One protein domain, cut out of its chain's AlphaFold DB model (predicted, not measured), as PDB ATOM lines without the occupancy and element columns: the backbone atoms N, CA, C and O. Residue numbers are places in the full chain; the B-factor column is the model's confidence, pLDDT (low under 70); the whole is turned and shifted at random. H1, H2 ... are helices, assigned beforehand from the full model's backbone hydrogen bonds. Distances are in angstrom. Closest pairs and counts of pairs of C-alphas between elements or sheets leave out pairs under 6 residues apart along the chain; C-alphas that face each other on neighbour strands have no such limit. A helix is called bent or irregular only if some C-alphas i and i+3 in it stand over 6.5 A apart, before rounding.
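What this domain is: This is residues 2 to 132 of the 137 residues of the protein "Chorion peroxidase" of Brachionus plicatilis (UniProt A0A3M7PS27). This is a loose, open frame: helices H1 and H2 meet near one end in a V, H2 running far past the contact to a kink near residue 56, with the short helices H3 and H4 by its far part. From the end of H4 a long stretch without a named element, residues 96 to 132, runs back across the open mouth of the V and loops there, and residues 76 to 91, from H3 into H4, stick out. The printed part has 131 residues with four named helices, in the order H1, H2, H3, H4, and no named strand; its class is all helix. It is loose, with a radius of gyration of the C-alphas of 19.3 A, and spans 47 by 45 by 28 A.

Where its parts are: Find C-alpha 2 at (-42.265, 32.655, -33.039); from there H1, residues 2 to 21, runs 29.1 A to C-alpha 21. After a tight link of 5 residues, look for C-alpha 27 at (-38.048, 26.370, -7.962), where H2, residues 27 to 63, begins; its first and last C-alphas are 38.7 A apart. H2 is irregular, with C-alphas 54 and 57 standing 9.2 A apart. A short link of 7 residues leads to H3, residues 71 to 80, 14.4 A long. A tight link of 4 residues leads to H4, residues 85 to 95, 16.1 A long, which ends at C-alpha 95 at (-57.493, 48.845, -36.498). H4 is only just irregular, with C-alphas 91 and 94 standing 6.9 A apart.

How they stand to each other: Look first at the C-alphas of Ala 15 and Ala 34, 5.1 A apart, the closest of H1 and H2. These helices touch, with residues 10 to 19 of H1 and 30 to 38 of H2 alone, and run opposite ways at a steep tilt of 50 degrees. H2 and H3 are near each other, with 10 pairs of C-alphas within 10 A. H2 and H4 are close but not clearly touching; their closest C-alphas, those of Leu 54 and Leu 95, are 7.6 A apart, and they run the same way at a steep tilt of 43 degrees. H1 is apart from H3 and from H4, and H3 is apart from H4. In H1 every O i to N i+4 pair is within hydrogen-bond range; in H2 22 of 33 are, in H3 5 of 6 and in H4 5 of 7. In the stretch after H4, residues 101 to 102 pair with residues 116 to 117, antiparallel.

The domain as a whole: The two C-alphas farthest apart, those of Gln 24 and His 114, are 51.0 A apart, while those of Thr 2 and Asp 132, the first and last printed, are 16.2 A apart. The printed part has no cut, and no link between its helices is long. The C-alphas of residues 96 to 132 lie 16 to 27 A from the mean of the C-alphas. In the B-factor column the mean pLDDT of the printed part is 75.0; look for values under 70 at residues 55 to 96, where the model's confidence is low.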
ATOM      1  N   THR A   2     -43.517  31.915 -33.332       83.94
ATOM      2  CA  THR A   2     -42.265  32.655 -33.039       83.94
ATOM      3  C   THR A   2     -42.291  33.460 -31.734       83.94
ATOM      4  O   THR A   2     -41.467  33.227 -30.854       83.94
ATOM      5  N   SER A   3     -43.277  34.347 -31.563       87.06
ATOM      6  CA  SER A   3     -43.381  35.195 -30.370       87.06
ATOM      7  C   SER A   3     -43.536  34.386 -29.079       87.06
ATOM      8  O   SER A   3     -42.931  34.733 -28.074       87.06
ATOM      9  N   HIS A   4     -44.281  33.275 -29.098       89.50
ATOM     10  CA  HIS A   4     -44.433  32.407 -27.923       89.50
ATOM     11  C   HIS A   4     -43.116  31.738 -27.530       89.50
ATOM     12  O   HIS A   4     -42.779  31.710 -26.351       89.50
ATOM     13  N   THR A   5     -42.335  31.266 -28.502       90.19
ATOM     14  CA  THR A   5     -41.014  30.689 -28.229       90.19
ATOM     15  C   THR A   5     -40.057  31.720 -27.630       90.19
ATOM     16  O   THR A   5     -39.341  31.406 -26.682       90.19
ATOM     17  N   ILE A   6     -40.065  32.955 -28.141       90.75
ATOM     18  CA  ILE A   6     -39.258  34.058 -27.596       90.75
ATOM     19  C   ILE A   6     -39.662  34.351 -26.146       90.75
ATOM     20  O   ILE A   6     -38.797  34.436 -25.279       90.75
ATOM     21  N   MET A   7     -40.965  34.435 -25.869       92.69
ATOM     22  CA  MET A   7     -41.493  34.694 -24.525       92.69
ATOM     23  C   MET A   7     -41.075  33.621 -23.507       92.69
ATOM     24  O   MET A   7     -40.652  33.955 -22.404       92.69
ATOM     25  N   VAL A   8     -41.129  32.338 -23.882       93.31
ATOM     26  CA  VAL A   8     -40.675  31.237 -23.011       93.31
ATOM     27  C   VAL A   8     -39.166  31.313 -22.756       93.31
ATOM     28  O   VAL A   8     -38.722  31.147 -21.622       93.31
ATOM     29  N   ARG A   9     -38.363  31.610 -23.787       93.75
ATOM     30  CA  ARG A   9     -36.908  31.777 -23.634       93.75
ATOM     31  C   ARG A   9     -36.560  32.949 -22.712       93.75
ATOM     32  O   ARG A   9     -35.661  32.807 -21.889       93.75
ATOM     33  N   GLU A  10     -37.276  34.069 -22.808       94.50
ATOM     34  CA  GLU A  10     -37.068  35.224 -21.925       94.50
ATOM     35  C   GLU A  10     -37.428  34.907 -20.469       94.50
ATOM     36  O   GLU A  10     -36.666  35.248 -19.565       94.50
ATOM     37  N   HIS A  11     -38.527  34.184 -20.231       95.00
ATOM     38  CA  HIS A  11     -38.867  33.706 -18.890       95.00
ATOM     39  C   HIS A  11     -37.748  32.832 -18.304       95.00
ATOM     40  O   HIS A  11     -37.303  33.081 -17.185       95.00
ATOM     41  N   ASN A  12     -37.237  31.871 -19.080       95.56
ATOM     42  CA  ASN A  12     -36.155  30.988 -18.636       95.56
ATOM     43  C   ASN A  12     -34.846  31.753 -18.390       95.56
ATOM     44  O   ASN A  12     -34.135  31.465 -17.428       95.56
ATOM     45  N   ARG A  13     -34.539  32.765 -19.215       96.38
ATOM     46  CA  ARG A  13     -33.404  33.668 -18.989       96.38
ATOM     47  C   ARG A  13     -33.549  34.409 -17.658       96.38
ATOM     48  O   ARG A  13     -32.599  34.459 -16.881       96.38
ATOM     49  N   GLY A  14     -34.734  34.956 -17.383       95.56
ATOM     50  CA  GLY A  14     -35.047  35.634 -16.125       95.56
ATOM     51  C   GLY A  14     -34.948  34.706 -14.912       95.56
ATOM     52  O   GLY A  14     -34.307  35.062 -13.925       95.56
ATOM     53  N   ALA A  15     -35.505  33.498 -15.014       96.31
ATOM     54  CA  ALA A  15     -35.422  32.473 -13.978       96.31
ATOM     55  C   ALA A  15     -33.967  32.084 -13.670       96.31
ATOM     56  O   ALA A  15     -33.579  32.063 -12.505       96.31
ATOM     57  N   GLY A  16     -33.132  31.881 -14.697       96.12
ATOM     58  CA  GLY A  16     -31.709  31.571 -14.516       96.12
ATOM     59  C   GLY A  16     -30.936  32.683 -13.796       96.12
ATOM     60  O   GLY A  16     -30.129  32.405 -12.911       96.12
ATOM     61  N   ILE A  17     -31.224  33.951 -14.114       96.19
ATOM     62  CA  ILE A  17     -30.618  35.100 -13.423       96.19
ATOM     63  C   ILE A  17     -31.083  35.175 -11.960       96.19
ATOM     64  O   ILE A  17     -30.274  35.466 -11.079       96.19
ATOM     65  N   LEU A  18     -32.369  34.933 -11.685       95.69
ATOM     66  CA  LEU A  18     -32.921  34.967 -10.325       95.69
ATOM     67  C   LEU A  18     -32.381  33.834  -9.455       95.69
ATOM     68  O   LEU A  18     -32.018  34.088  -8.307       95.69
ATOM     69  N   TYR A  19     -32.273  32.631 -10.016       95.81
ATOM     70  CA  TYR A  19     -31.698  31.468  -9.348       95.81
ATOM     71  C   TYR A  19     -30.223  31.695  -8.996       95.81
ATOM     72  O   TYR A  19     -29.821  31.498  -7.854       95.81
ATOM     73  N   ALA A  20     -29.427  32.217  -9.937       95.81
ATOM     74  CA  ALA A  20     -28.015  32.520  -9.693       95.81
ATOM     75  C   ALA A  20     -27.807  33.583  -8.595       95.81
ATOM     76  O   ALA A  20     -26.809  33.541  -7.878       95.81
ATOM     77  N   LYS A  21     -28.736  34.539  -8.458       96.19
ATOM     78  CA  LYS A  21     -28.687  35.572  -7.411       96.19
ATOM     79  C   LYS A  21     -29.232  35.109  -6.062       96.19
ATOM     80  O   LYS A  21     -28.818  35.652  -5.044       96.19
ATOM     81  N   ASN A  22     -30.155  34.148  -6.048       95.12
ATOM     82  CA  ASN A  22     -30.800  33.651  -4.834       95.12
ATOM     83  C   ASN A  22     -30.771  32.115  -4.798       95.12
ATOM     84  O   ASN A  22     -31.806  31.483  -5.025       95.12
ATOM     85  N   PRO A  23     -29.615  31.502  -4.482       93.44
ATOM     86  CA  PRO A  23     -29.476  30.043  -4.460       93.44
ATOM     87  C   PRO A  23     -30.399  29.339  -3.453       93.44
ATOM     88  O   PRO A  23     -30.653  28.147  -3.570       93.44
ATOM     89  N   GLN A  24     -30.893  30.068  -2.450       96.06
ATOM     90  CA  GLN A  24     -31.790  29.574  -1.404       96.06
ATOM     91  C   GLN A  24     -33.271  29.521  -1.812       96.06
ATOM     92  O   GLN A  24     -34.097  29.030  -1.042       96.06
ATOM     93  N   TRP A  25     -33.646  30.087  -2.961       96.75
ATOM     94  CA  TRP A  25     -35.036  30.060  -3.416       96.75
ATOM     95  C   TRP A  25     -35.406  28.684  -3.966       96.75
ATOM     96  O   TRP A  25     -34.626  28.062  -4.682       96.75
ATOM     97  N   SER A  26     -36.621  28.226  -3.657       96.12
ATOM     98  CA  SER A  26     -37.184  27.034  -4.288       96.12
ATOM     99  C   SER A  26     -37.590  27.322  -5.734       96.12
ATOM    100  O   SER A  26     -37.895  28.465  -6.091       96.12
ATOM    101  N   ASP A  27     -37.667  26.272  -6.548       94.38
ATOM    102  CA  ASP A  27     -38.048  26.370  -7.962       94.38
ATOM    103  C   ASP A  27     -39.392  27.088  -8.166       94.38
ATOM    104  O   ASP A  27     -39.535  27.889  -9.090       94.38
ATOM    105  N   GLU A  28     -40.359  26.879  -7.266       95.94
ATOM    106  CA  GLU A  28     -41.661  27.556  -7.316       95.94
ATOM    107  C   GLU A  28     -41.528  29.072  -7.112       95.94
ATOM    108  O   GLU A  28     -42.133  29.859  -7.842       95.94
ATOM    109  N   ILE A  29     -40.701  29.505  -6.154       96.06
ATOM    110  CA  ILE A  29     -40.463  30.935  -5.906       96.06
ATOM    111  C   ILE A  29     -39.788  31.561  -7.127       96.06
ATOM    112  O   ILE A  29     -40.220  32.614  -7.602       96.06
ATOM    113  N   VAL A  30     -38.770  30.894  -7.680       96.50
ATOM    114  CA  VAL A  30     -38.070  31.359  -8.884       96.50
ATOM    115  C   VAL A  30     -39.038  31.486 -10.057       96.50
ATOM    116  O   VAL A  30     -39.024  32.503 -10.754       96.50
ATOM    117  N   PHE A  31     -39.917  30.501 -10.253       95.81
ATOM    118  CA  PHE A  31     -40.920  30.525 -11.311       95.81
ATOM    119  C   PHE A  31     -41.897  31.699 -11.157       95.81
ATOM    120  O   PHE A  31     -42.119  32.451 -12.114       95.81
ATOM    121  N   GLN A  32     -42.470  31.899  -9.966       96.00
ATOM    122  CA  GLN A  32     -43.445  32.970  -9.745       96.00
ATOM    123  C   GLN A  32     -42.810  34.359  -9.869       96.00
ATOM    124  O   GLN A  32     -43.400  35.243 -10.497       96.00
ATOM    125  N   GLU A  33     -41.592  34.550  -9.359       95.19
ATOM    126  CA  GLU A  33     -40.876  35.822  -9.481       95.19
ATOM    127  C   GLU A  33     -40.444  36.097 -10.928       95.19
ATOM    128  O   GLU A  33     -40.688  37.188 -11.454       95.19
ATOM    129  N   ALA A  34     -39.923  35.096 -11.646       95.50
ATOM    130  CA  ALA A  34     -39.624  35.227 -13.073       95.50
ATOM    131  C   ALA A  34     -40.886  35.569 -13.885       95.50
ATOM    132  O   ALA A  34     -40.859  36.415 -14.782       95.50
ATOM    133  N   ARG A  35     -42.031  34.961 -13.548       93.06
ATOM    134  CA  ARG A  35     -43.329  35.269 -14.161       93.06
ATOM    135  C   ARG A  35     -43.789  36.690 -13.839       93.06
ATOM    136  O   ARG A  35     -44.360  37.347 -14.710       93.06
ATOM    137  N   ARG A  36     -43.567  37.171 -12.616       89.50
ATOM    138  CA  ARG A  36     -43.908  38.536 -12.194       89.50
ATOM    139  C   ARG A  36     -43.118  39.575 -12.989       89.50
ATOM    140  O   ARG A  36     -43.721  40.506 -13.519       89.50
ATOM    141  N   VAL A  37     -41.810  39.372 -13.139       90.06
ATOM    142  CA  VAL A  37     -40.943  40.238 -13.955       90.06
ATOM    143  C   VAL A  37     -41.370  40.211 -15.423       90.06
ATOM    144  O   VAL A  37     -41.567  41.264 -16.024       90.06
ATOM    145  N   PHE A  38     -41.594  39.022 -15.986       92.44
ATOM    146  CA  PHE A  38     -42.028  38.875 -17.375       92.44
ATOM    147  C   PHE A  38     -43.371  39.576 -17.653       92.44
ATOM    148  O   PHE A  38     -43.520  40.278 -18.653       92.44
ATOM    149  N   LYS A  39     -44.348  39.463 -16.741       85.88
ATOM    150  CA  LYS A  39     -45.617  40.208 -16.841       85.88
ATOM    151  C   LYS A  39     -45.387  41.718 -16.895       85.88
ATOM    152  O   LYS A  39     -45.997  42.383 -17.729       85.88
ATOM    153  N   ALA A  40     -44.507  42.242 -16.042       84.00
ATOM    154  CA  ALA A  40     -44.184  43.665 -16.023       84.00
ATOM    155  C   ALA A  40     -43.528  44.120 -17.340       84.00
ATOM    156  O   ALA A  40     -43.896  45.165 -17.871       84.00
ATOM    157  N   GLN A  41     -42.629  43.315 -17.919       88.94
ATOM    158  CA  GLN A  41     -42.026  43.595 -19.231       88.94
ATOM    159  C   GLN A  41     -43.086  43.683 -20.339       88.94
ATOM    160  O   GLN A  41     -43.108  44.650 -21.100       88.94
ATOM    161  N   ILE A  42     -44.002  42.711 -20.413       86.25
ATOM    162  CA  ILE A  42     -45.075  42.722 -21.419       86.25
ATOM    163  C   ILE A  42     -46.007  43.919 -21.221       86.25
ATOM    164  O   ILE A  42     -46.402  44.548 -22.203       86.25
ATOM    165  N   GLN A  43     -46.344  44.267 -19.976       78.81
ATOM    166  CA  GLN A  43     -47.152  45.452 -19.677       78.81
ATOM    167  C   GLN A  43     -46.453  46.736 -20.127       78.81
ATOM    168  O   GLN A  43     -47.089  47.561 -20.780       78.81
ATOM    169  N   GLN A  44     -45.156  46.872 -19.849       80.62
ATOM    170  CA  GLN A  44     -44.349  48.016 -20.264       80.62
ATOM    171  C   GLN A  44     -44.361  48.183 -21.790       80.62
ATOM    172  O   GLN A  44     -44.728  49.251 -22.275       80.62
ATOM    173  N   ILE A  45     -44.042  47.124 -22.543       83.94
ATOM    174  CA  ILE A  45     -44.035  47.147 -24.017       83.94
ATOM    175  C   ILE A  45     -45.435  47.466 -24.551       83.94
ATOM    176  O   ILE A  45     -45.624  48.353 -25.381       83.94
ATOM    177  N   THR A  46     -46.455  46.769 -24.047       79.31
ATOM    178  CA  THR A  46     -47.827  46.931 -24.544       79.31
ATOM    179  C   THR A  46     -48.329  48.351 -24.324       79.31
ATOM    180  O   THR A  46     -48.992  48.912 -25.187       79.31
ATOM    181  N   CYS A  47     -48.024  48.948 -23.178       70.19
ATOM    182  CA  CYS A  47     -48.678  50.179 -22.764       70.19
ATOM    183  C   CYS A  47     -47.902  51.438 -23.099       70.19
ATOM    184  O   CYS A  47     -48.519  52.442 -23.443       70.19
ATOM    185  N   ASN A  48     -46.575  51.384 -23.004       72.44
ATOM    186  CA  ASN A  48     -45.739  52.549 -23.257       72.44
ATOM    187  C   ASN A  48     -45.268  52.610 -24.708       72.44
ATOM    188  O   ASN A  48     -45.022  53.703 -25.205       72.44
ATOM    189  N   GLU A  49     -45.179  51.469 -25.401       81.06
ATOM    190  CA  GLU A  49     -44.710  51.428 -26.790       81.06
ATOM    191  C   GLU A  49     -45.862  51.158 -27.764       81.06
ATOM    192  O   GLU A  49     -46.089  51.937 -28.684       81.06
ATOM    193  N   TYR A  50     -46.636  50.089 -27.561       79.12
ATOM    194  CA  TYR A  50     -47.616  49.640 -28.557       79.12
ATOM    195  C   TYR A  50     -48.926  50.438 -28.557       79.12
ATOM    196  O   TYR A  50     -49.408  50.877 -29.604       79.12
ATOM    197  N   LEU A  51     -49.526  50.634 -27.383       73.06
ATOM    198  CA  LEU A  51     -50.841  51.255 -27.245       73.06
ATOM    199  C   LEU A  51     -50.890  52.720 -27.733       73.06
ATOM    200  O   LEU A  51     -51.870  53.068 -28.397       73.06
ATOM    201  N   PRO A  52     -49.868  53.570 -27.495       71.56
ATOM    202  CA  PRO A  52     -49.852  54.939 -28.009       71.56
ATOM    203  C   PRO A  52     -49.803  54.995 -29.541       71.56
ATOM    204  O   PRO A  52     -50.480  55.828 -30.144       71.56
ATOM    205  N   ILE A  53     -49.063  54.076 -30.177       78.94
ATOM    206  CA  ILE A  53     -48.983  53.967 -31.644       78.94
ATOM    207  C   ILE A  53     -50.345  53.564 -32.215       78.94
ATOM    208  O   ILE A  53     -50.817  54.149 -33.190       78.94
ATOM    209  N   LEU A  54     -50.994  52.581 -31.590       73.56
ATOM    210  CA  LEU A  54     -52.268  52.053 -32.059       73.56
ATOM    211  C   LEU A  54     -53.418  53.060 -31.935       73.56
ATOM    212  O   LEU A  54     -54.259  53.159 -32.827       73.56
ATOM    213  N   LEU A  55     -53.494  53.781 -30.816       68.94
ATOM    214  CA  LEU A  55     -54.657  54.614 -30.509       68.94
ATOM    215  C   LEU A  55     -54.636  55.998 -31.172       68.94
ATOM    216  O   LEU A  55     -55.685  56.643 -31.186       68.94
ATOM    217  N   ARG A  56     -53.500  56.418 -31.758       62.12
ATOM    218  CA  ARG A  56     -53.215  57.795 -32.221       62.12
ATOM    219  C   ARG A  56     -53.436  58.843 -31.103       62.12
ATOM    220  O   ARG A  56     -54.176  58.635 -30.143       62.12
ATOM    221  N   HIS A  57     -52.774  59.999 -31.200       54.94
ATOM    222  CA  HIS A  57     -52.725  61.015 -30.127       54.94
ATOM    223  C   HIS A  57     -54.095  61.537 -29.632       54.94
ATOM    224  O   HIS A  57     -54.187  62.073 -28.531       54.94
ATOM    225  N   GLU A  58     -55.172  61.369 -30.400       52.38
ATOM    226  CA  GLU A  58     -56.499  61.882 -30.036       52.38
ATOM    227  C   GLU A  58     -57.203  61.045 -28.954       52.38
ATOM    228  O   GLU A  58     -57.945  61.589 -28.139       52.38
ATOM    229  N   LYS A  59     -56.948  59.728 -28.877       49.94
ATOM    230  CA  LYS A  59     -57.591  58.841 -27.881       49.94
ATOM    231  C   LYS A  59     -56.741  58.579 -26.640       49.94
ATOM    232  O   LYS A  59     -57.257  58.058 -25.650       49.94
ATOM    233  N   THR A  60     -55.469  58.975 -26.641       49.81
ATOM    234  CA  THR A  60     -54.603  58.893 -25.451       49.81
ATOM    235  C   THR A  60     -55.048  59.851 -24.342       49.81
ATOM    236  O   THR A  60     -54.845  59.549 -23.166       49.81
ATOM    237  N   ALA A  61     -55.733  60.946 -24.699       46.19
ATOM    238  CA  ALA A  61     -56.347  61.876 -23.751       46.19
ATOM    239  C   ALA A  61     -57.541  61.255 -22.998       46.19
ATOM    240  O   ALA A  61     -57.669  61.443 -21.793       46.19
ATOM    241  N   PHE A  62     -58.371  60.440 -23.665       44.47
ATOM    242  CA  PHE A  62     -59.524  59.785 -23.025       44.47
ATOM    243  C   PHE A  62     -59.106  58.707 -22.010       44.47
ATOM    244  O   PHE A  62     -59.813  58.450 -21.038       44.47
ATOM    245  N   LEU A  63     -57.940  58.084 -22.209       51.03
ATOM    246  CA  LEU A  63     -57.433  57.033 -21.325       51.03
ATOM    247  C   LEU A  63     -56.441  57.526 -20.255       51.03
ATOM    248  O   LEU A  63     -56.060  56.721 -19.404       51.03
ATOM    249  N   ASN A  64     -56.073  58.817 -20.215       46.81
ATOM    250  CA  ASN A  64     -55.129  59.376 -19.229       46.81
ATOM    251  C   ASN A  64     -53.862  58.499 -19.054       46.81
ATOM    252  O   ASN A  64     -53.516  58.120 -17.934       46.81
ATOM    253  N   LEU A  65     -53.207  58.123 -20.160       51.25
ATOM    254  CA  LEU A  65     -52.058  57.191 -20.182       51.25
ATOM    255  C   LEU A  65     -50.690  57.903 -20.256       51.25
ATOM    256  O   LEU A  65     -49.758  57.372 -20.853       51.25
ATOM    257  N   LEU A  66     -50.551  59.106 -19.688       42.09
ATOM    258  CA  LEU A  66     -49.259  59.808 -19.565       42.09
ATOM    259  C   LEU A  66     -48.590  59.532 -18.199       42.09
ATOM    260  O   LEU A  66     -49.260  59.064 -17.276       42.09
ATOM    261  N   PRO A  67     -47.256  59.704 -18.087       47.19
ATOM    262  CA  PRO A  67     -46.399  58.788 -17.350       47.19
ATOM    263  C   PRO A  67     -46.362  59.093 -15.855       47.19
ATOM    264  O   PRO A  67     -46.318  60.243 -15.426       47.19
ATOM    265  N   GLY A  68     -46.299  58.028 -15.066       41.94
ATOM    266  CA  GLY A  68     -46.131  58.105 -13.622       41.94
ATOM    267  C   GLY A  68     -46.952  57.025 -12.947       41.94
ATOM    268  O   GLY A  68     -48.156  56.982 -13.162       41.94
ATOM    269  N   SER A  69     -46.256  56.138 -12.225       42.00
ATOM    270  CA  SER A  69     -46.619  55.261 -11.080       42.00
ATOM    271  C   SER A  69     -48.057  54.733 -10.851       42.00
ATOM    272  O   SER A  69     -48.211  53.688 -10.229       42.00
ATOM    273  N   LEU A  70     -49.109  55.368 -11.358       45.44
ATOM    274  CA  LEU A  70     -50.522  54.981 -11.314       45.44
ATOM    275  C   LEU A  70     -50.940  53.966 -12.397       45.44
ATOM    276  O   LEU A  70     -52.075  53.486 -12.386       45.44
ATOM    277  N   PHE A  71     -50.044  53.617 -13.324       49.62
ATOM    278  CA  PHE A  71     -50.358  52.765 -14.476       49.62
ATOM    279  C   PHE A  71     -50.687  51.306 -14.098       49.62
ATOM    280  O   PHE A  71     -51.628  50.714 -14.630       49.62
ATOM    281  N   LEU A  72     -49.967  50.736 -13.124       46.22
ATOM    282  CA  LEU A  72     -50.156  49.339 -12.704       46.22
ATOM    283  C   LEU A  72     -51.546  49.090 -12.093       46.22
ATOM    284  O   LEU A  72     -52.164  48.064 -12.374       46.22
ATOM    285  N   ASN A  73     -52.081  50.059 -11.343       45.56
ATOM    286  CA  ASN A  73     -53.381  49.923 -10.681       45.56
ATOM    287  C   ASN A  73     -54.553  49.994 -11.678       45.56
ATOM    288  O   ASN A  73     -55.550  49.292 -11.521       45.56
ATOM    289  N   LYS A  74     -54.441  50.789 -12.753       47.59
ATOM    290  CA  LYS A  74     -55.498  50.899 -13.779       47.59
ATOM    291  C   LYS A  74     -55.538  49.715 -14.745       47.59
ATOM    292  O   LYS A  74     -56.624  49.349 -15.197       47.59
ATOM    293  N   PHE A  75     -54.399  49.088 -15.040       48.00
ATOM    294  CA  PHE A  75     -54.370  47.902 -15.901       48.00
ATOM    295  C   PHE A  75     -55.061  46.703 -15.238       48.00
ATOM    296  O   PHE A  75     -55.777  45.948 -15.899       48.00
ATOM    297  N   GLU A  76     -54.924  46.575 -13.915       50.19
ATOM    298  CA  GLU A  76     -55.664  45.580 -13.145       50.19
ATOM    299  C   GLU A  76     -57.180  45.784 -13.280       50.19
ATOM    300  O   GLU A  76     -57.907  44.821 -13.499       50.19
ATOM    301  N   HIS A  77     -57.665  47.031 -13.253       47.62
ATOM    302  CA  HIS A  77     -59.081  47.349 -13.460       47.62
ATOM    303  C   HIS A  77     -59.575  47.070 -14.889       47.62
ATOM    304  O   HIS A  77     -60.688  46.569 -15.047       47.62
ATOM    305  N   LEU A  78     -58.767  47.318 -15.927       49.38
ATOM    306  CA  LEU A  78     -59.105  46.949 -17.310       49.38
ATOM    307  C   LEU A  78     -59.224  45.426 -17.478       49.38
ATOM    308  O   LEU A  78     -60.212  44.959 -18.042       49.38
ATOM    309  N   CYS A  79     -58.286  44.653 -16.916       45.84
ATOM    310  CA  CYS A  79     -58.365  43.187 -16.878       45.84
ATOM    311  C   CYS A  79     -59.512  42.656 -15.994       45.84
ATOM    312  O   CYS A  79     -60.111  41.642 -16.341       45.84
ATOM    313  N   LYS A  80     -59.840  43.326 -14.880       46.66
ATOM    314  CA  LYS A  80     -60.941  42.959 -13.965       46.66
ATOM    315  C   LYS A  80     -62.329  43.332 -14.502       46.66
ATOM    316  O   LYS A  80     -63.319  42.781 -14.036       46.66
ATOM    317  N   SER A  81     -62.417  44.243 -15.475       47.94
ATOM    318  CA  SER A  81     -63.688  44.779 -15.990       47.94
ATOM    319  C   SER A  81     -64.570  43.785 -16.758       47.94
ATOM    320  O   SER A  81     -65.647  44.176 -17.200       47.94
ATOM    321  N   ASN A  82     -64.160  42.520 -16.937       45.00
ATOM    322  CA  ASN A  82     -64.950  41.500 -17.639       45.00
ATOM    323  C   ASN A  82     -65.480  41.944 -19.019       45.00
ATOM    324  O   ASN A  82     -66.447  41.382 -19.534       45.00
ATOM    325  N   GLN A  83     -64.817  42.888 -19.696       54.53
ATOM    326  CA  GLN A  83     -64.878  42.890 -21.153       54.53
ATOM    327  C   GLN A  83     -64.201  41.591 -21.570       54.53
ATOM    328  O   GLN A  83     -62.986  41.472 -21.412       54.53
ATOM    329  N   CYS A  84     -64.973  40.587 -22.016       45.44
ATOM    330  CA  CYS A  84     -64.377  39.332 -22.473       45.44
ATOM    331  C   CYS A  84     -63.217  39.678 -23.411       45.44
ATOM    332  O   CYS A  84     -63.300  40.630 -24.196       45.44
ATOM    333  N   ILE A  85     -62.145  38.890 -23.358       53.25
ATOM    334  CA  ILE A  85     -61.029  39.002 -24.307       53.25
ATOM    335  C   ILE A  85     -61.579  39.099 -25.749       53.25
ATOM    336  O   ILE A  85     -61.060  39.862 -26.560       53.25
ATOM    337  N   CYS A  86     -62.721  38.452 -26.025       48.44
ATOM    338  CA  CYS A  86     -63.471  38.565 -27.273       48.44
ATOM    339  C   CYS A  86     -63.968  39.984 -27.636       48.44
ATOM    340  O   CYS A  86     -63.821  40.393 -28.783       48.44
ATOM    341  N   CYS A  87     -64.480  40.770 -26.689       49.62
ATOM    342  CA  CYS A  87     -65.009  42.123 -26.886       49.62
ATOM    343  C   CYS A  87     -63.886  43.127 -27.132       49.62
ATOM    344  O   CYS A  87     -64.038  44.040 -27.940       49.62
ATOM    345  N   VAL A  88     -62.745  42.954 -26.460       57.09
ATOM    346  CA  VAL A  88     -61.559  43.789 -26.689       57.09
ATOM    347  C   VAL A  88     -60.967  43.490 -28.068       57.09
ATOM    348  O   VAL A  88     -60.719  44.417 -28.837       57.09
ATOM    349  N   ILE A  89     -60.834  42.207 -28.433       60.22
ATOM    350  CA  ILE A  89     -60.379  41.797 -29.770       60.22
ATOM    351  C   ILE A  89     -61.311  42.350 -30.852       60.22
ATOM    352  O   ILE A  89     -60.829  42.893 -31.841       60.22
ATOM    353  N   TRP A  90     -62.632  42.270 -30.668       58.09
ATOM    354  CA  TRP A  90     -63.596  42.752 -31.660       58.09
ATOM    355  C   TRP A  90     -63.537  44.274 -31.855       58.09
ATOM    356  O   TRP A  90     -63.638  44.747 -32.982       58.09
ATOM    357  N   LYS A  91     -63.283  45.040 -30.784       65.00
ATOM    358  CA  LYS A  91     -63.080  46.499 -30.850       65.00
ATOM    359  C   LYS A  91     -61.767  46.902 -31.525       65.00
ATOM    360  O   LYS A  91     -61.699  47.973 -32.118       65.00
ATOM    361  N   ILE A  92     -60.729  46.073 -31.416       62.34
ATOM    362  CA  ILE A  92     -59.394  46.359 -31.956       62.34
ATOM    363  C   ILE A  92     -59.225  45.823 -33.385       62.34
ATOM    364  O   ILE A  92     -58.447  46.375 -34.156       62.34
ATOM    365  N   ARG A  93     -59.976  44.789 -33.778       64.88
ATOM    366  CA  ARG A  93     -59.903  44.154 -35.104       64.88
ATOM    367  C   ARG A  93     -59.985  45.124 -36.297       64.88
ATOM    368  O   ARG A  93     -59.228  44.905 -37.232       64.88
ATOM    369  N   PRO A  94     -60.810  46.190 -36.293       68.06
ATOM    370  CA  PRO A  94     -60.848  47.153 -37.397       68.06
ATOM    371  C   PRO A  94     -59.578  48.006 -37.528       68.06
ATOM    372  O   PRO A  94     -59.385  48.642 -38.553       68.06
ATOM    373  N   LEU A  95     -58.732  48.060 -36.493       63.09
ATOM    374  CA  LEU A  95     -57.493  48.845 -36.498       63.09
ATOM    375  C   LEU A  95     -56.332  48.121 -37.197       63.09
ATOM    376  O   LEU A  95     -55.275  48.723 -37.371       63.09
ATOM    377  N   TYR A  96     -56.503  46.849 -37.572       65.38
ATOM    378  CA  TYR A  96     -55.462  46.037 -38.198       65.38
ATOM    379  C   TYR A  96     -55.952  45.435 -39.509       65.38
ATOM    380  O   TYR A  96     -56.861  44.604 -39.515       65.38
ATOM    381  N   ASP A  97     -55.276  45.777 -40.602       72.75
ATOM    382  CA  ASP A  97     -55.413  45.036 -41.849       72.75
ATOM    383  C   ASP A  97     -54.675  43.692 -41.737       72.75
ATOM    384  O   ASP A  97     -53.547  43.636 -41.227       72.75
ATOM    385  N   PRO A  98     -55.280  42.576 -42.184       72.12
ATOM    386  CA  PRO A  98     -54.605  41.289 -42.181       72.12
ATOM    387  C   PRO A  98     -53.394  41.345 -43.111       72.12
ATOM    388  O   PRO A  98     -53.514  41.725 -44.271       72.12
ATOM    389  N   ILE A  99     -52.231  40.920 -42.615       77.44
ATOM    390  CA  ILE A  99     -51.005  40.816 -43.413       77.44
ATOM    391  C   ILE A  99     -51.205  39.695 -44.450       77.44
ATOM    392  O   ILE A  99     -51.268  38.525 -44.059       77.44
ATOM    393  N   PRO A 100     -51.299  40.002 -45.758       80.94
ATOM    394  CA  PRO A 100     -51.638  38.996 -46.765       80.94
ATOM    395  C   PRO A 100     -50.426  38.131 -47.137       80.94
ATOM    396  O   PRO A 100     -50.545  36.931 -47.395       80.94
ATOM    397  N   VAL A 101     -49.236  38.732 -47.111       85.81
ATOM    398  CA  VAL A 101     -47.955  38.104 -47.433       85.81
ATOM    399  C   VAL A 101     -46.893  38.551 -46.441       85.81
ATOM    400  O   VAL A 101     -46.853  39.709 -46.032       85.81
ATOM    401  N   PHE A 102     -46.001  37.639 -46.074       83.88
ATOM    402  CA  PHE A 102     -44.833  37.949 -45.256       83.88
ATOM    403  C   PHE A 102     -43.577  37.341 -45.875       83.88
ATOM    404  O   PHE A 102     -43.633  36.419 -46.685       83.88
ATOM    405  N   SER A 103     -42.417  37.876 -45.511       83.94
ATOM    406  CA  SER A 103     -41.120  37.348 -45.934       83.94
ATOM    407  C   SER A 103     -40.254  37.070 -44.718       83.94
ATOM    408  O   SER A 103     -40.315  37.801 -43.729       83.94
ATOM    409  N   ARG A 104     -39.422  36.033 -44.800       83.69
ATOM    410  CA  ARG A 104     -38.394  35.736 -43.802       83.69
ATOM    411  C   ARG A 104     -37.064  36.312 -44.268       83.69
ATOM    412  O   ARG A 104     -36.812  36.444 -45.467       83.69
ATOM    413  N   ARG A 105     -36.212  36.689 -43.321       82.38
ATOM    414  CA  ARG A 105     -34.859  37.171 -43.611       82.38
ATOM    415  C   ARG A 105     -33.839  36.238 -42.990       82.38
ATOM    416  O   ARG A 105     -34.030  35.740 -41.886       82.38
ATOM    417  N   TRP A 106     -32.765  36.013 -43.730       76.81
ATOM    418  CA  TRP A 106     -31.631  35.212 -43.299       76.81
ATOM    419  C   TRP A 106     -30.823  35.912 -42.206       76.81
ATOM    420  O   TRP A 106     -30.939  37.124 -41.983       76.81
ATOM    421  N   ARG A 107     -29.940  35.133 -41.570       70.75
ATOM    422  CA  ARG A 107     -28.953  35.624 -40.604       70.75
ATOM    423  C   ARG A 107     -28.203  36.830 -41.199       70.75
ATOM    424  O   ARG A 107     -27.766  36.793 -42.349       70.75
ATOM    425  N   LEU A 108     -28.077  37.903 -40.413       78.25
ATOM    426  CA  LEU A 108     -27.456  39.187 -40.791       78.25
ATOM    427  C   LEU A 108     -28.196  40.018 -41.857       78.25
ATOM    428  O   LEU A 108     -27.578  40.884 -42.466       78.25
ATOM    429  N   TRP A 109     -29.490  39.790 -42.100       77.00
ATOM    430  CA  TRP A 109     -30.307  40.608 -43.020       77.00
ATOM    431  C   TRP A 109     -29.850  40.594 -44.490       77.00
ATOM    432  O   TRP A 109     -30.379  41.349 -45.302       77.00
ATOM    433  N   LYS A 110     -28.910  39.711 -44.856       74.69
ATOM    434  CA  LYS A 110     -28.262  39.697 -46.178       74.69
ATOM    435  C   LYS A 110     -29.147  39.162 -47.306       74.69
ATOM    436  O   LYS A 110     -28.925  39.502 -48.460       74.69
ATOM    437  N   ARG A 111     -30.130  38.308 -46.995       78.38
ATOM    438  CA  ARG A 111     -31.005  37.674 -47.993       78.38
ATOM    439  C   ARG A 111     -32.436  37.567 -47.473       78.38
ATOM    440  O   ARG A 111     -32.653  37.167 -46.330       78.38
ATOM    441  N   GLN A 112     -33.404  37.918 -48.313       80.31
ATOM    442  CA  GLN A 112     -34.835  37.764 -48.040       80.31
ATOM    443  C   GLN A 112     -35.369  36.547 -48.805       80.31
ATOM    444  O   GLN A 112     -34.963  36.299 -49.941       80.31
ATOM    445  N   THR A 113     -36.243  35.760 -48.176       79.00
ATOM    446  CA  THR A 113     -36.956  34.670 -48.855       79.00
ATOM    447  C   THR A 113     -38.005  35.236 -49.806       79.00
ATOM    448  O   THR A 113     -38.415  36.390 -49.676       79.00
ATOM    449  N   HIS A 114     -38.505  34.408 -50.722       83.81
ATOM    450  CA  HIS A 114     -39.689  34.761 -51.504       83.81
ATOM    451  C   HIS A 114     -40.873  35.102 -50.581       83.81
ATOM    452  O   HIS A 114     -40.932  34.646 -49.431       83.81
ATOM    453  N   ALA A 115     -41.797  35.925 -51.080       85.31
ATOM    454  CA  ALA A 115     -43.007  36.280 -50.354       85.31
ATOM    455  C   ALA A 115     -43.875  35.030 -50.152       85.31
ATOM    456  O   ALA A 115     -44.187  34.312 -51.101       85.31
ATOM    457  N   ILE A 116     -44.259  34.774 -48.905       84.50
ATOM    458  CA  ILE A 116     -45.089  33.641 -48.510       84.50
ATOM    459  C   ILE A 116     -46.478  34.181 -48.208       84.50
ATOM    460  O   ILE A 116     -46.639  35.071 -47.372       84.50
ATOM    461  N   HIS A 117     -47.488  33.635 -48.877       87.19
ATOM    462  CA  HIS A 117     -48.875  33.981 -48.593       87.19
ATOM    463  C   HIS A 117     -49.282  33.447 -47.216       87.19
ATOM    464  O   HIS A 117     -49.057  32.273 -46.908       87.19
ATOM    465  N   ALA A 118     -49.913  34.291 -46.394       84.81
ATOM    466  CA  ALA A 118     -50.265  33.959 -45.012       84.81
ATOM    467  C   ALA A 118     -51.144  32.698 -44.915       84.81
ATOM    468  O   ALA A 118     -50.971  31.896 -43.998       84.81
ATOM    469  N   ALA A 119     -52.004  32.466 -45.917       85.50
ATOM    470  CA  ALA A 119     -52.833  31.262 -46.028       85.50
ATOM    471  C   ALA A 119     -52.028  29.950 -45.938       85.50
ATOM    472  O   ALA A 119     -52.498  28.980 -45.351       85.50
ATOM    473  N   TYR A 120     -50.798  29.922 -46.460       84.19
ATOM    474  CA  TYR A 120     -49.953  28.725 -46.443       84.19
ATOM    475  C   TYR A 120     -49.166  28.536 -45.146       84.19
ATOM    476  O   TYR A 120     -48.484  27.520 -45.020       84.19
ATOM    477  N   ALA A 121     -49.229  29.486 -44.211       82.44
ATOM    478  CA  ALA A 121     -48.452  29.479 -42.974       82.44
ATOM    479  C   ALA A 121     -49.283  29.167 -41.718       82.44
ATOM    480  O   ALA A 121     -48.705  28.882 -40.667       82.44
ATOM    481  N   TYR A 122     -50.617  29.189 -41.804       84.06
ATOM    482  CA  TYR A 122     -51.480  28.821 -40.681       84.06
ATOM    483  C   TYR A 122     -51.213  27.382 -40.230       84.06
ATOM    484  O   TYR A 122     -51.135  26.468 -41.047       84.06
ATOM    485  N   PHE A 123     -51.043  27.199 -38.918       85.56
ATOM    486  CA  PHE A 123     -50.803  25.904 -38.264       85.56
ATOM    487  C   PHE A 123     -49.586  25.104 -38.770       85.56
ATOM    488  O   PHE A 123     -49.425  23.940 -38.413       85.56
ATOM    489  N   LYS A 124     -48.671  25.718 -39.534       84.81
ATOM    490  CA  LYS A 124     -47.420  25.073 -39.952       84.81
ATOM    491  C   LYS A 124     -46.294  25.402 -38.981       84.81
ATOM    492  O   LYS A 124     -45.693  26.468 -39.057       84.81
ATOM    493  N   ALA A 125     -45.990  24.467 -38.083       84.12
ATOM    494  CA  ALA A 125     -44.855  24.593 -37.168       84.12
ATOM    495  C   ALA A 125     -43.503  24.325 -37.855       84.12
ATOM    496  O   ALA A 125     -42.500  24.900 -37.451       84.12
ATOM    497  N   ASN A 126     -43.467  23.510 -38.915       83.25
ATOM    498  CA  ASN A 126     -42.215  23.085 -39.560       83.25
ATOM    499  C   ASN A 126     -41.398  24.255 -40.123       83.25
ATOM    500  O   ASN A 126     -40.177  24.265 -40.014       83.25
ATOM    501  N   SER A 127     -42.064  25.283 -40.654       79.31
ATOM    502  CA  SER A 127     -41.404  26.489 -41.176       79.31
ATOM    503  C   SER A 127     -40.671  27.294 -40.098       79.31
ATOM    504  O   SER A 127     -39.845  28.148 -40.424       79.31
ATOM    505  N   LEU A 128     -40.959  27.036 -38.820       79.62
ATOM    506  CA  LEU A 128     -40.275  27.656 -37.697       79.62
ATOM    507  C   LEU A 128     -38.859  27.114 -37.514       79.62
ATOM    508  O   LEU A 128     -37.987  27.878 -37.123       79.62
ATOM    509  N   TYR A 129     -38.647  25.829 -37.792       80.38
ATOM    510  CA  TYR A 129     -37.383  25.121 -37.553       80.38
ATOM    511  C   TYR A 129     -36.532  24.974 -38.821       80.38
ATOM    512  O   TYR A 129     -35.481  24.344 -38.803       80.38
ATOM    513  N   ASP A 130     -36.986  25.558 -39.927       78.75
ATOM    514  CA  ASP A 130     -36.312  25.519 -41.220       78.75
ATOM    515  C   ASP A 130     -35.171  26.552 -41.271       78.75
ATOM    516  O   ASP A 130     -35.398  27.727 -41.584       78.75
ATOM    517  N   SER A 131     -33.945  26.123 -40.946       71.44
ATOM    518  CA  SER A 131     -32.727  26.948 -41.012       71.44
ATOM    519  C   SER A 131     -32.514  27.582 -42.382       71.44
ATOM    520  O   SER A 131     -32.072  28.731 -42.469       71.44
ATOM    521  N   ASP A 132     -32.863  26.858 -43.443       71.94
ATOM    522  CA  ASP A 132     -32.568  27.232 -44.825       71.94
ATOM    523  C   ASP A 132     -33.515  28.335 -45.312       71.94
ATOM    524  O   ASP A 132     -33.240  29.048 -46.278       71.94
TER     525      ASP A 132